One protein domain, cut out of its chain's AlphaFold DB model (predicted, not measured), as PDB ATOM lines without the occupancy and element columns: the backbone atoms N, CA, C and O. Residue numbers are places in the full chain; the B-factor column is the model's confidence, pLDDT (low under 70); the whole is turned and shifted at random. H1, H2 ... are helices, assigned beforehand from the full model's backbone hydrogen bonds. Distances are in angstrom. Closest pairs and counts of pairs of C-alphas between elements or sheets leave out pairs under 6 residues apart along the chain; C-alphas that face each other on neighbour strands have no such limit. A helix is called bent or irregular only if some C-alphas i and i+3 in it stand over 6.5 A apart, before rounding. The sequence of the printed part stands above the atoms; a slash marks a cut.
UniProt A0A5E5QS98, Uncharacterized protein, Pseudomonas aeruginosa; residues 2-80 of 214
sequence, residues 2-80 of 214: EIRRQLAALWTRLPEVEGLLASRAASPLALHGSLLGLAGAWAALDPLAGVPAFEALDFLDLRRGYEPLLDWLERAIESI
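This is residues 2 to 80 of the 214 residues of an uncharacterized protein of Pseudomonas aeruginosa (UniProt A0A5E5QS98). Three helices lie side by side and nearly aligned in an elongated group with an L-shaped cross-section: H2 is at the corner, the bent helix H1 runs along one side of it and H3 along another, and H1 and H3 stay apart. H1 and H2 run opposite ways, and after H2 the unnamed stretch of residues 46 to 61 folds back lengthwise along the side of H2 and H3, and H3 then runs the same way as H2. The printed part has 79 residues, with three named helices in the order H1, H2, H3 and no named strand, and its class is all helix. It is compact, with a radius of gyration of the C-alphas of 12.8 A, and spans 40 by 26 by 15 A.

Begin at residues 2 to 22, assigned by hydrogen bonds as one helix, H1, but bent: C-alphas 12 and 15 are 7.7 A apart. Its arms H1a, residues 2 to 12, and H1b, residues 15 to 22, stand at a steep tilt of 41 degrees. Next find H2, residues 28 to 45, which touches H1a with its residues 38 to 45 alone; the closest C-alphas, of Ala 9 and Trp 42, are 5.5 A apart. H1a and H2 run opposite ways at a shallow tilt of 12 degrees. H1b and H2 form a helical hairpin at a shallow tilt of 30 degrees; H2 touches H1b with residues 31 to 38 alone, and the closest C-alphas, of Val 17 and Ser 34, are 6.0 A apart. Go on to H3, residues 62 to 78, which touches H2 and runs the same way at a shallow tilt of 25 degrees; their closest C-alphas, of Ala 39 and Leu 73, are 6.4 A apart. H3 is apart from both H1a and H1b. Each O i to N i+4 pair is within hydrogen-bond range in H1a and H1b, against 12 of 14 in H2 and 11 of 13 in H3.

Find C-alpha 2 at (138.850, 233.038, 335.868); from there H1a runs 15.2 A to C-alpha 12, and H1b runs 10.2 A from C-alpha 15 to C-alpha 22. H2 starts at C-alpha 28, at (164.545, 253.915, 341.567), and is 26.0 A long; it is neither bent nor irregular, but only just, with C-alphas 41 and 44 6.3 A apart. H3 is 24.3 A long and ends at C-alpha 78, at (151.183, 237.793, 327.246); it is irregular, but only just, with C-alphas 65 and 68 6.8 A apart.

Look at Glu 2 and Leu 60 for the two C-alphas farthest apart, 41.0 A. The printed part has no cut. The link from H1 to H2 is tight, with 5 residues, and that from H2 to H3 is long, with 16. In the B-factor column the mean pLDDT of the printed part is 86.8, and residues 2 to 5, 47 and 79 to 80 of this model are under 70.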
ATOM      1  N   GLU A   2     137.426 232.831 336.170       62.47
ATOM      2  CA  GLU A   2     138.850 233.038 335.868       62.47
ATOM      3  C   GLU A   2     139.199 234.447 335.362       62.47
ATOM      4  O   GLU A   2     140.017 235.122 335.973       62.47
ATOM      5  N   ILE A   3     138.468 234.967 334.368       61.75
ATOM      6  CA  ILE A   3     138.701 236.319 333.821       61.75
ATOM      7  C   ILE A   3     138.543 237.416 334.885       61.75
ATOM      8  O   ILE A   3     139.333 238.351 334.940       61.75
ATOM      9  N   ARG A   4     137.550 237.312 335.785       62.38
ATOM     10  CA  ARG A   4     137.379 238.295 336.874       62.38
ATOM     11  C   ARG A   4     138.536 238.245 337.870       62.38
ATOM     12  O   ARG A   4     138.893 239.283 338.411       62.38
ATOM     13  N   ARG A   5     139.109 237.062 338.108       67.25
ATOM     14  CA  ARG A   5     140.279 236.877 338.974       67.25
ATOM     15  C   ARG A   5     141.543 237.442 338.324       67.25
ATOM     16  O   ARG A   5     142.287 238.142 338.998       67.25
ATOM     17  N   GLN A   6     141.734 237.203 337.028       72.88
ATOM     18  CA  GLN A   6     142.844 237.761 336.252       72.88
ATOM     19  C   GLN A   6     142.766 239.289 336.179       72.88
ATOM     20  O   GLN A   6     143.739 239.970 336.483       72.88
ATOM     21  N   LEU A   7     141.583 239.843 335.888       74.62
ATOM     22  CA  LEU A   7     141.352 241.288 335.932       74.62
ATOM     23  C   LEU A   7     141.588 241.850 337.336       74.62
ATOM     24  O   LEU A   7     142.258 242.866 337.474       74.62
ATOM     25  N   ALA A   8     141.087 241.197 338.386       78.75
ATOM     26  CA  ALA A   8     141.351 241.636 339.755       78.75
ATOM     27  C   ALA A   8     142.859 241.662 340.053       78.75
ATOM     28  O   ALA A   8     143.340 242.655 340.591       78.75
ATOM     29  N   ALA A   9     143.609 240.631 339.654       82.00
ATOM     30  CA  ALA A   9     145.064 240.582 339.808       82.00
ATOM     31  C   ALA A   9     145.763 241.731 339.062       82.00
ATOM     32  O   ALA A   9     146.603 242.411 339.650       82.00
ATOM     33  N   LEU A  10     145.351 242.009 337.818       84.00
ATOM     34  CA  LEU A  10     145.848 243.139 337.030       84.00
ATOM     35  C   LEU A  10     145.622 244.483 337.733       84.00
ATOM     36  O   LEU A  10     146.558 245.261 337.915       84.00
ATOM     37  N   TRP A  11     144.393 244.727 338.186       84.31
ATOM     38  CA  TRP A  11     143.991 246.000 338.788       84.31
ATOM     39  C   TRP A  11     144.480 246.199 340.226       84.31
ATOM     40  O   TRP A  11     144.487 247.331 340.702       84.31
ATOM     41  N   THR A  12     144.902 245.142 340.926       89.50
ATOM     42  CA  THR A  12     145.192 245.210 342.371       89.50
ATOM     43  C   THR A  12     146.288 246.222 342.709       89.50
ATOM     44  O   THR A  12     146.163 246.923 343.712       89.50
ATOM     45  N   ARG A  13     147.352 246.318 341.897       91.75
ATOM     46  CA  ARG A  13     148.481 247.237 342.162       91.75
ATOM     47  C   ARG A  13     148.803 248.212 341.034       91.75
ATOM     48  O   ARG A  13     149.663 249.067 341.215       91.75
ATOM     49  N   LEU A  14     148.097 248.136 339.906       91.50
ATOM     50  CA  LEU A  14     148.319 249.047 338.783       91.50
ATOM     51  C   LEU A  14     148.157 250.535 339.172       91.50
ATOM     52  O   LEU A  14     149.083 251.296 338.893       91.50
ATOM     53  N   PRO A  15     147.102 250.959 339.906       90.69
ATOM     54  CA  PRO A  15     146.929 252.374 340.256       90.69
ATOM     55  C   PRO A  15     148.068 252.959 341.105       90.69
ATOM     56  O   PRO A  15     148.360 254.151 341.036       90.69
ATOM     57  N   GLU A  16     148.726 252.133 341.920       91.62
ATOM     58  CA  GLU A  16     149.861 252.559 342.740       91.62
ATOM     59  C   GLU A  16     151.113 252.803 341.897       91.62
ATOM     60  O   GLU A  16     151.794 253.812 342.086       91.62
ATOM     61  N   VAL A  17     151.397 251.909 340.944       93.44
ATOM     62  CA  VAL A  17     152.501 252.074 339.987       93.44
ATOM     63  C   VAL A  17     152.256 253.306 339.114       93.44
ATOM     64  O   VAL A  17     153.151 254.138 338.958       93.44
ATOM     65  N   GLU A  18     151.034 253.469 338.603       90.00
ATOM     66  CA  GLU A  18     150.633 254.627 337.800       90.00
ATOM     67  C   GLU A  18     150.778 255.939 338.576       90.00
ATOM     68  O   GLU A  18     151.381 256.888 338.074       90.00
ATOM     69  N   GLY A  19     150.285 255.995 339.817       91.56
ATOM     70  CA  GLY A  19     150.409 257.178 340.669       91.56
ATOM     71  C   GLY A  19     151.866 257.531 340.977       91.56
ATOM     72  O   GLY A  19     152.252 258.703 340.925       91.56
ATOM     73  N   LEU A  20     152.700 256.519 341.230       93.44
ATOM     74  CA  LEU A  20     154.126 256.707 341.474       93.44
ATOM     75  C   LEU A  20     154.841 257.265 340.233       93.44
ATOM     76  O   LEU A  20     155.598 258.229 340.354       93.44
ATOM     77  N   LEU A  21     154.562 256.733 339.040       89.75
ATOM     78  CA  LEU A  21     155.115 257.242 337.778       89.75
ATOM     79  C   LEU A  21     154.616 258.658 337.458       89.75
ATOM     80  O   LEU A  21     155.410 259.532 337.098       89.75
ATOM     81  N   ALA A  22     153.319 258.917 337.644       90.19
ATOM     82  CA  ALA A  22     152.713 260.218 337.373       90.19
ATOM     83  C   ALA A  22     153.266 261.328 338.280       90.19
ATOM     84  O   ALA A  22     153.339 262.482 337.858       90.19
ATOM     85  N   SER A  23     153.719 260.984 339.493       92.31
ATOM     86  CA  SER A  23     154.348 261.933 340.422       92.31
ATOM     87  C   SER A  23     155.639 262.561 339.886       92.31
ATOM     88  O   SER A  23     156.041 263.623 340.358       92.31
ATOM     89  N   ARG A  24     156.313 261.899 338.929       86.69
ATOM     90  CA  ARG A  24     157.653 262.253 338.419       86.69
ATOM     91  C   ARG A  24     158.740 262.379 339.500       86.69
ATOM     92  O   ARG A  24     159.815 262.900 339.220       86.69
ATOM     93  N   ALA A  25     158.476 261.894 340.711       90.94
ATOM     94  CA  ALA A  25     159.374 261.968 341.864       90.94
ATOM     95  C   ALA A  25     159.738 260.575 342.409       90.94
ATOM     96  O   ALA A  25     160.283 260.452 343.506       90.94
ATOM     97  N   ALA A  26     159.425 259.517 341.656       92.19
ATOM     98  CA  ALA A  26     159.719 258.146 342.040       92.19
ATOM     99  C   ALA A  26     161.234 257.917 342.125       92.19
ATOM    100  O   ALA A  26     161.952 258.080 341.137       92.19
ATOM    101  N   SER A  27     161.723 257.499 343.295       94.06
ATOM    102  CA  SER A  27     163.092 256.992 343.397       94.06
ATOM    103  C   SER A  27     163.193 255.622 342.710       94.06
ATOM    104  O   SER A  27     162.202 254.880 342.699       94.06
ATOM    105  N   PRO A  28     164.370 255.233 342.181       94.06
ATOM    106  CA  PRO A  28     164.545 253.915 341.567       94.06
ATOM    107  C   PRO A  28     164.123 252.776 342.506       94.06
ATOM    108  O   PRO A  28     163.337 251.908 342.145       94.06
ATOM    109  N   LEU A  29     164.527 252.830 343.777       95.44
ATOM    110  CA  LEU A  29     164.144 251.798 344.742       95.44
ATOM    111  C   LEU A  29     162.628 251.725 344.970       95.44
ATOM    112  O   LEU A  29     162.078 250.628 345.049       95.44
ATOM    113  N   ALA A  30     161.950 252.875 345.055       94.81
ATOM    114  CA  ALA A  30     160.502 252.916 345.243       94.81
ATOM    115  C   ALA A  30     159.761 252.339 344.030       94.81
ATOM    116  O   ALA A  30     158.834 251.546 344.196       94.81
ATOM    117  N   LEU A  31     160.193 252.689 342.814       94.56
ATOM    118  CA  LEU A  31     159.605 252.157 341.588       94.56
ATOM    119  C   LEU A  31     159.849 250.651 341.460       94.56
ATOM    120  O   LEU A  31     158.911 249.905 341.190       94.56
ATOM    121  N   HIS A  32     161.080 250.196 341.707       95.62
ATOM    122  CA  HIS A  32     161.421 248.773 341.682       95.62
ATOM    123  C   HIS A  32     160.587 247.975 342.694       95.62
ATOM    124  O   HIS A  32     159.998 246.955 342.347       95.62
ATOM    125  N   GLY A  33     160.456 248.468 343.930       94.94
ATOM    126  CA  GLY A  33     159.619 247.839 344.953       94.94
ATOM    127  C   GLY A  33     158.137 247.767 344.570       94.94
ATOM    128  O   GLY A  33     157.496 246.742 344.801       94.94
ATOM    129  N   SER A  34     157.601 248.816 343.939       95.31
ATOM    130  CA  SER A  34     156.214 248.830 343.457       95.31
ATOM    131  C   SER A  34     155.986 247.804 342.337       95.31
ATOM    132  O   SER A  34     155.023 247.037 342.382       95.31
ATOM    133  N   LEU A  35     156.928 247.691 341.391       95.12
ATOM    134  CA  LEU A  35     156.891 246.682 340.326       95.12
ATOM    135  C   LEU A  35     157.054 245.246 340.854       95.12
ATOM    136  O   LEU A  35     156.375 244.345 340.369       95.12
ATOM    137  N   LEU A  36     157.878 245.018 341.883       95.00
ATOM    138  CA  LEU A  36     157.940 243.720 342.573       95.00
ATOM    139  C   LEU A  36     156.596 243.369 343.226       95.00
ATOM    140  O   LEU A  36     156.145 242.225 343.159       95.00
ATOM    141  N   GLY A  37     155.931 244.356 343.832       93.44
ATOM    142  CA  GLY A  37     154.581 244.196 344.368       93.44
ATOM    143  C   GLY A  37     153.553 243.854 343.285       93.44
ATOM    144  O   GLY A  37     152.675 243.022 343.519       93.44
ATOM    145  N   LEU A  38     153.681 244.461 342.101       93.62
ATOM    146  CA  LEU A  38     152.866 244.145 340.927       93.62
ATOM    147  C   LEU A  38     153.112 242.705 340.453       93.62
ATOM    148  O   LEU A  38     152.150 241.964 340.262       93.62
ATOM    149  N   ALA A  39     154.373 242.272 340.372       93.00
ATOM    150  CA  ALA A  39     154.719 240.898 340.016       93.00
ATOM    151  C   ALA A  39     154.138 239.876 341.007       93.00
ATOM    152  O   ALA A  39     153.555 238.871 340.603       93.00
ATOM    153  N   GLY A  40     154.200 240.178 342.308       91.12
ATOM    154  CA  GLY A  40     153.556 239.381 343.355       91.12
ATOM    155  C   GLY A  40     152.038 239.260 343.184       91.12
ATOM    156  O   GLY A  40     151.486 238.174 343.347       91.12
ATOM    157  N   ALA A  41     151.354 240.349 342.821       89.56
ATOM    158  CA  ALA A  41     149.918 240.315 342.543       89.56
ATOM    159  C   ALA A  41     149.592 239.494 341.282       89.56
ATOM    160  O   ALA A  41     148.609 238.751 341.254       89.56
ATOM    161  N   TRP A  42     150.434 239.595 340.252       89.56
ATOM    162  CA  TRP A  42     150.257 238.911 338.970       89.56
ATOM    163  C   TRP A  42     150.654 237.434 338.999       89.56
ATOM    164  O   TRP A  42     150.270 236.691 338.104       89.56
ATOM    165  N   ALA A  43     151.287 236.956 340.074       86.50
ATOM    166  CA  ALA A  43     151.474 235.526 340.339       86.50
ATOM    167  C   ALA A  43     150.158 234.726 340.284       86.50
ATOM    168  O   ALA A  43     150.152 233.533 339.992       86.50
ATOM    169  N   ALA A  44     149.021 235.378 340.557       82.06
ATOM    170  CA  ALA A  44     147.700 234.765 340.463       82.06
ATOM    171  C   ALA A  44     147.271 234.424 339.021       82.06
ATOM    172  O   ALA A  44     146.321 233.657 338.854       82.06
ATOM    173  N   LEU A  45     147.936 234.991 338.006       76.62
ATOM    174  CA  LEU A  45     147.691 234.704 336.589       76.62
ATOM    175  C   LEU A  45     148.215 233.316 336.193       76.62
ATOM    176  O   LEU A  45     147.554 232.625 335.423       76.62
ATOM    177  N   ASP A  46     149.336 232.887 336.783       72.81
ATOM    178  CA  ASP A  46     149.890 231.536 336.656       72.81
ATOM    179  C   ASP A  46     150.379 231.015 338.026       72.81
ATOM    180  O   ASP A  46     151.563 231.118 338.370       72.81
ATOM    181  N   PRO A  47     149.469 230.432 338.833       67.94
ATOM    182  CA  PRO A  47     149.799 229.942 340.171       67.94
ATOM    183  C   PRO A  47     150.819 228.796 340.198       67.94
ATOM    184  O   PRO A  47     151.358 228.505 341.264       67.94
ATOM    185  N   LEU A  48     151.043 228.110 339.069       70.00
ATOM    186  CA  LEU A  48     151.983 226.992 338.974       70.00
ATOM    187  C   LEU A  48     153.402 227.475 338.659       70.00
ATOM    188  O   LEU A  48     154.355 226.894 339.177       70.00
ATOM    189  N   ALA A  49     153.546 228.533 337.854       71.81
ATOM    190  CA  ALA A  49     154.845 229.144 337.571       71.81
ATOM    191  C   ALA A  49     155.377 229.984 338.746       71.81
ATOM    192  O   ALA A  49     156.585 230.005 338.989       71.81
ATOM    193  N   GLY A  50     154.485 230.648 339.493       78.50
ATOM    194  CA  GLY A  50     154.864 231.522 340.605       78.50
ATOM    195  C   GLY A  50     155.694 232.737 340.167       78.50
ATOM    196  O   GLY A  50     155.747 233.089 338.990       78.50
ATOM    197  N   VAL A  51     156.340 233.403 341.130       86.69
ATOM    198  CA  VAL A  51     157.225 234.554 340.871       86.69
ATOM    199  C   VAL A  51     158.675 234.122 341.087       86.69
ATOM    200  O   VAL A  51     158.978 233.576 342.152       86.69
ATOM    201  N   PRO A  52     159.581 234.347 340.120       87.19
ATOM    202  CA  PRO A  52     160.992 234.045 340.300       87.19
ATOM    203  C   PRO A  52     161.611 234.945 341.375       87.19
ATOM    204  O   PRO A  52     161.131 236.042 341.665       87.19
ATOM    205  N   ALA A  53     162.721 234.496 341.956       89.00
ATOM    206  CA  ALA A  53     163.516 235.347 342.827       89.00
ATOM    207  C   ALA A  53     164.268 236.383 341.977       89.00
ATOM    208  O   ALA A  53     165.192 236.031 341.246       89.00
ATOM    209  N   PHE A  54     163.866 237.650 342.068       91.94
ATOM    210  CA  PHE A  54     164.588 238.760 341.446       91.94
ATOM    211  C   PHE A  54     165.801 239.162 342.293       91.94
ATOM    212  O   PHE A  54     165.756 239.109 343.526       91.94
ATOM    213  N   GLU A  55     166.887 239.568 341.633       87.69
ATOM    214  CA  GLU A  55     168.068 240.100 342.317       87.69
ATOM    215  C   GLU A  55     167.746 241.438 343.009       87.69
ATOM    216  O   GLU A  55     166.796 242.144 342.662       87.69
ATOM    217  N   ALA A  56     168.544 241.798 344.017       89.31
ATOM    218  CA  ALA A  56     168.459 243.124 344.619       89.31
ATOM    219  C   ALA A  56     168.844 244.204 343.596       89.31
ATOM    220  O   ALA A  56     169.711 243.986 342.751       89.31
ATOM    221  N   LEU A  57     168.231 245.385 343.706       93.00
ATOM    222  CA  LEU A  57     168.526 246.497 342.808       93.00
ATOM    223  C   LEU A  57     169.976 246.966 342.992       93.00
ATOM    224  O   LEU A  57     170.344 247.454 344.063       93.00
ATOM    225  N   ASP A  58     170.772 246.860 341.931       92.25
ATOM    226  CA  ASP A  58     172.097 247.464 341.857       92.25
ATOM    227  C   ASP A  58     171.968 248.922 341.389       92.25
ATOM    228  O   ASP A  58     171.532 249.204 340.276       92.25
ATOM    229  N   PHE A  59     172.342 249.876 342.242       93.38
ATOM    230  CA  PHE A  59     172.292 251.299 341.892       93.38
ATOM    231  C   PHE A  59     173.383 251.720 340.903       93.38
ATOM    232  O   PHE A  59     173.279 252.800 340.322       93.38
ATOM    233  N   LEU A  60     174.419 250.896 340.715       95.12
ATOM    234  CA  LEU A  60     175.457 251.115 339.708       95.12
ATOM    235  C   LEU A  60     175.023 250.609 338.328       95.12
ATOM    236  O   LEU A  60     175.502 251.121 337.318       95.12
ATOM    237  N   ASP A  61     174.087 249.659 338.288       93.62
ATOM    238  CA  ASP A  61     173.493 249.124 337.066       93.62
ATOM    239  C   ASP A  61     171.995 248.862 337.261       93.62
ATOM    240  O   ASP A  61     171.531 247.738 337.471       93.62
ATOM    241  N   LEU A  62     171.213 249.941 337.175       93.00
ATOM    242  CA  LEU A  62     169.762 249.859 337.330       93.00
ATOM    243  C   LEU A  62     169.140 248.931 336.282       93.00
ATOM    244  O   LEU A  62     168.207 248.197 336.603       93.00
ATOM    245  N   ARG A  63     169.652 248.938 335.042       91.81
ATOM    246  CA  ARG A  63     169.102 248.117 333.956       91.81
ATOM    247  C   ARG A  63     169.096 246.650 334.363       91.81
ATOM    248  O   ARG A  63     168.051 246.019 334.258       91.81
ATOM    249  N   ARG A  64     170.209 246.149 334.902       91.81
ATOM    250  CA  ARG A  64     170.324 244.761 335.359       91.81
ATOM    251  C   ARG A  64     169.257 244.366 336.387       91.81
ATOM    252  O   ARG A  64     168.799 243.229 336.365       91.81
ATOM    253  N   GLY A  65     168.854 245.281 337.270       88.31
ATOM    254  CA  GLY A  65     167.792 245.020 338.249       88.31
ATOM    255  C   GLY A  65     166.378 245.076 337.660       88.31
ATOM    256  O   GLY A  65     165.519 244.288 338.041       88.31
ATOM    257  N   TYR A  66     166.124 245.984 336.714       94.44
ATOM    258  CA  TYR A  66     164.790 246.165 336.130       94.44
ATOM    259  C   TYR A  66     164.468 245.198 334.993       94.44
ATOM    260  O   TYR A  66     163.330 244.752 334.899       94.44
ATOM    261  N   GLU A  67     165.430 244.895 334.123       95.06
ATOM    262  CA  GLU A  67     165.199 244.158 332.874       95.06
ATOM    263  C   GLU A  67     164.570 242.773 333.125       95.06
ATOM    264  O   GLU A  67     163.482 242.530 332.606       95.06
ATOM    265  N   PRO A  68     165.078 241.926 334.050       94.19
ATOM    266  CA  PRO A  68     164.451 240.632 334.331       94.19
ATOM    267  C   PRO A  68     163.023 240.739 334.887       94.19
ATOM    268  O   PRO A  68     162.190 239.862 334.643       94.19
ATOM    269  N   LEU A  69     162.743 241.795 335.658       94.75
ATOM    270  CA  LEU A  69     161.424 242.059 336.230       94.75
ATOM    271  C   LEU A  69     160.437 242.522 335.156       94.75
ATOM    272  O   LEU A  69     159.312 242.026 335.115       94.75
ATOM    273  N   LEU A  70     160.854 243.434 334.277       94.44
ATOM    274  CA  LEU A  70     160.038 243.909 333.161       94.44
ATOM    275  C   LEU A  70     159.745 242.775 332.170       94.44
ATOM    276  O   LEU A  70     158.579 242.567 331.844       94.44
ATOM    277  N   ASP A  71     160.751 241.975 331.809       91.88
ATOM    278  CA  ASP A  71     160.592 240.809 330.929       91.88
ATOM    279  C   ASP A  71     159.634 239.767 331.519       91.88
ATOM    280  O   ASP A  71     158.921 239.051 330.812       91.88
ATOM    281  N   TRP A  72     159.642 239.601 332.844       92.44
ATOM    282  CA  TRP A  72     158.691 238.717 333.507       92.44
ATOM    283  C   TRP A  72     157.271 239.296 333.490       92.44
ATOM    284  O   TRP A  72     156.332 238.566 333.178       92.44
ATOM    285  N   LEU A  73     157.105 240.590 333.784       91.12
ATOM    286  CA  LEU A  73     155.801 241.264 333.760       91.12
ATOM    287  C   LEU A  73     155.183 241.250 332.354       91.12
ATOM    288  O   LEU A  73     153.987 241.000 332.224       91.12
ATOM    289  N   GLU A  74     155.987 241.464 331.314       87.62
ATOM    290  CA  GLU A  74     155.550 241.401 329.917       87.62
ATOM    291  C   GLU A  74     155.047 239.998 329.558       87.62
ATOM    292  O   GLU A  74     153.897 239.846 329.146       87.62
ATOM    293  N   ARG A  75     155.826 238.952 329.867       82.50
ATOM    294  CA  ARG A  75     155.395 237.554 329.688       82.50
ATOM    295  C   ARG A  75     154.139 237.211 330.486       82.50
ATOM    296  O   ARG A  75     153.294 236.453 330.014       82.50
ATOM    297  N   ALA A  76     153.997 237.753 331.696       83.69
ATOM    298  CA  ALA A  76     152.802 237.547 332.504       83.69
ATOM    299  C   ALA A  76     151.561 238.153 331.826       83.69
ATOM    300  O   ALA A  76     150.517 237.505 331.816       83.69
ATOM    301  N   ILE A  77     151.670 239.331 331.201       80.19
ATOM    302  CA  ILE A  77     150.585 239.933 330.406       80.19
ATOM    303  C   ILE A  77     150.300 239.104 329.148       80.19
ATOM    304  O   ILE A  77     149.138 238.832 328.859       80.19
ATOM    305  N   GLU A  78     151.331 238.658 328.428       72.75
ATOM    306  CA  GLU A  78     151.183 237.793 327.246       72.75
ATOM    307  C   GLU A  78     150.504 236.457 327.583       72.75
ATOM    308  O   GLU A  78     149.764 235.902 326.771       72.75
ATOM    309  N   SER A  79     150.717 235.949 328.801       67.62
ATOM    310  CA  SER A  79     150.073 234.727 329.293       67.62
ATOM    311  C   SER A  79     148.573 234.889 329.540       67.62
ATOM    312  O   SER A  79     147.850 233.888 329.614       67.62
ATOM    313  N   ILE A  80     148.080 236.132 329.642       67.25
ATOM    314  CA  ILE A  80     146.653 236.421 329.745       67.25
ATOM    315  C   ILE A  80     146.043 236.158 328.378       67.25
ATOM    316  O   ILE A  80     145.852 237.045 327.548       67.25
TER     317      ILE A  80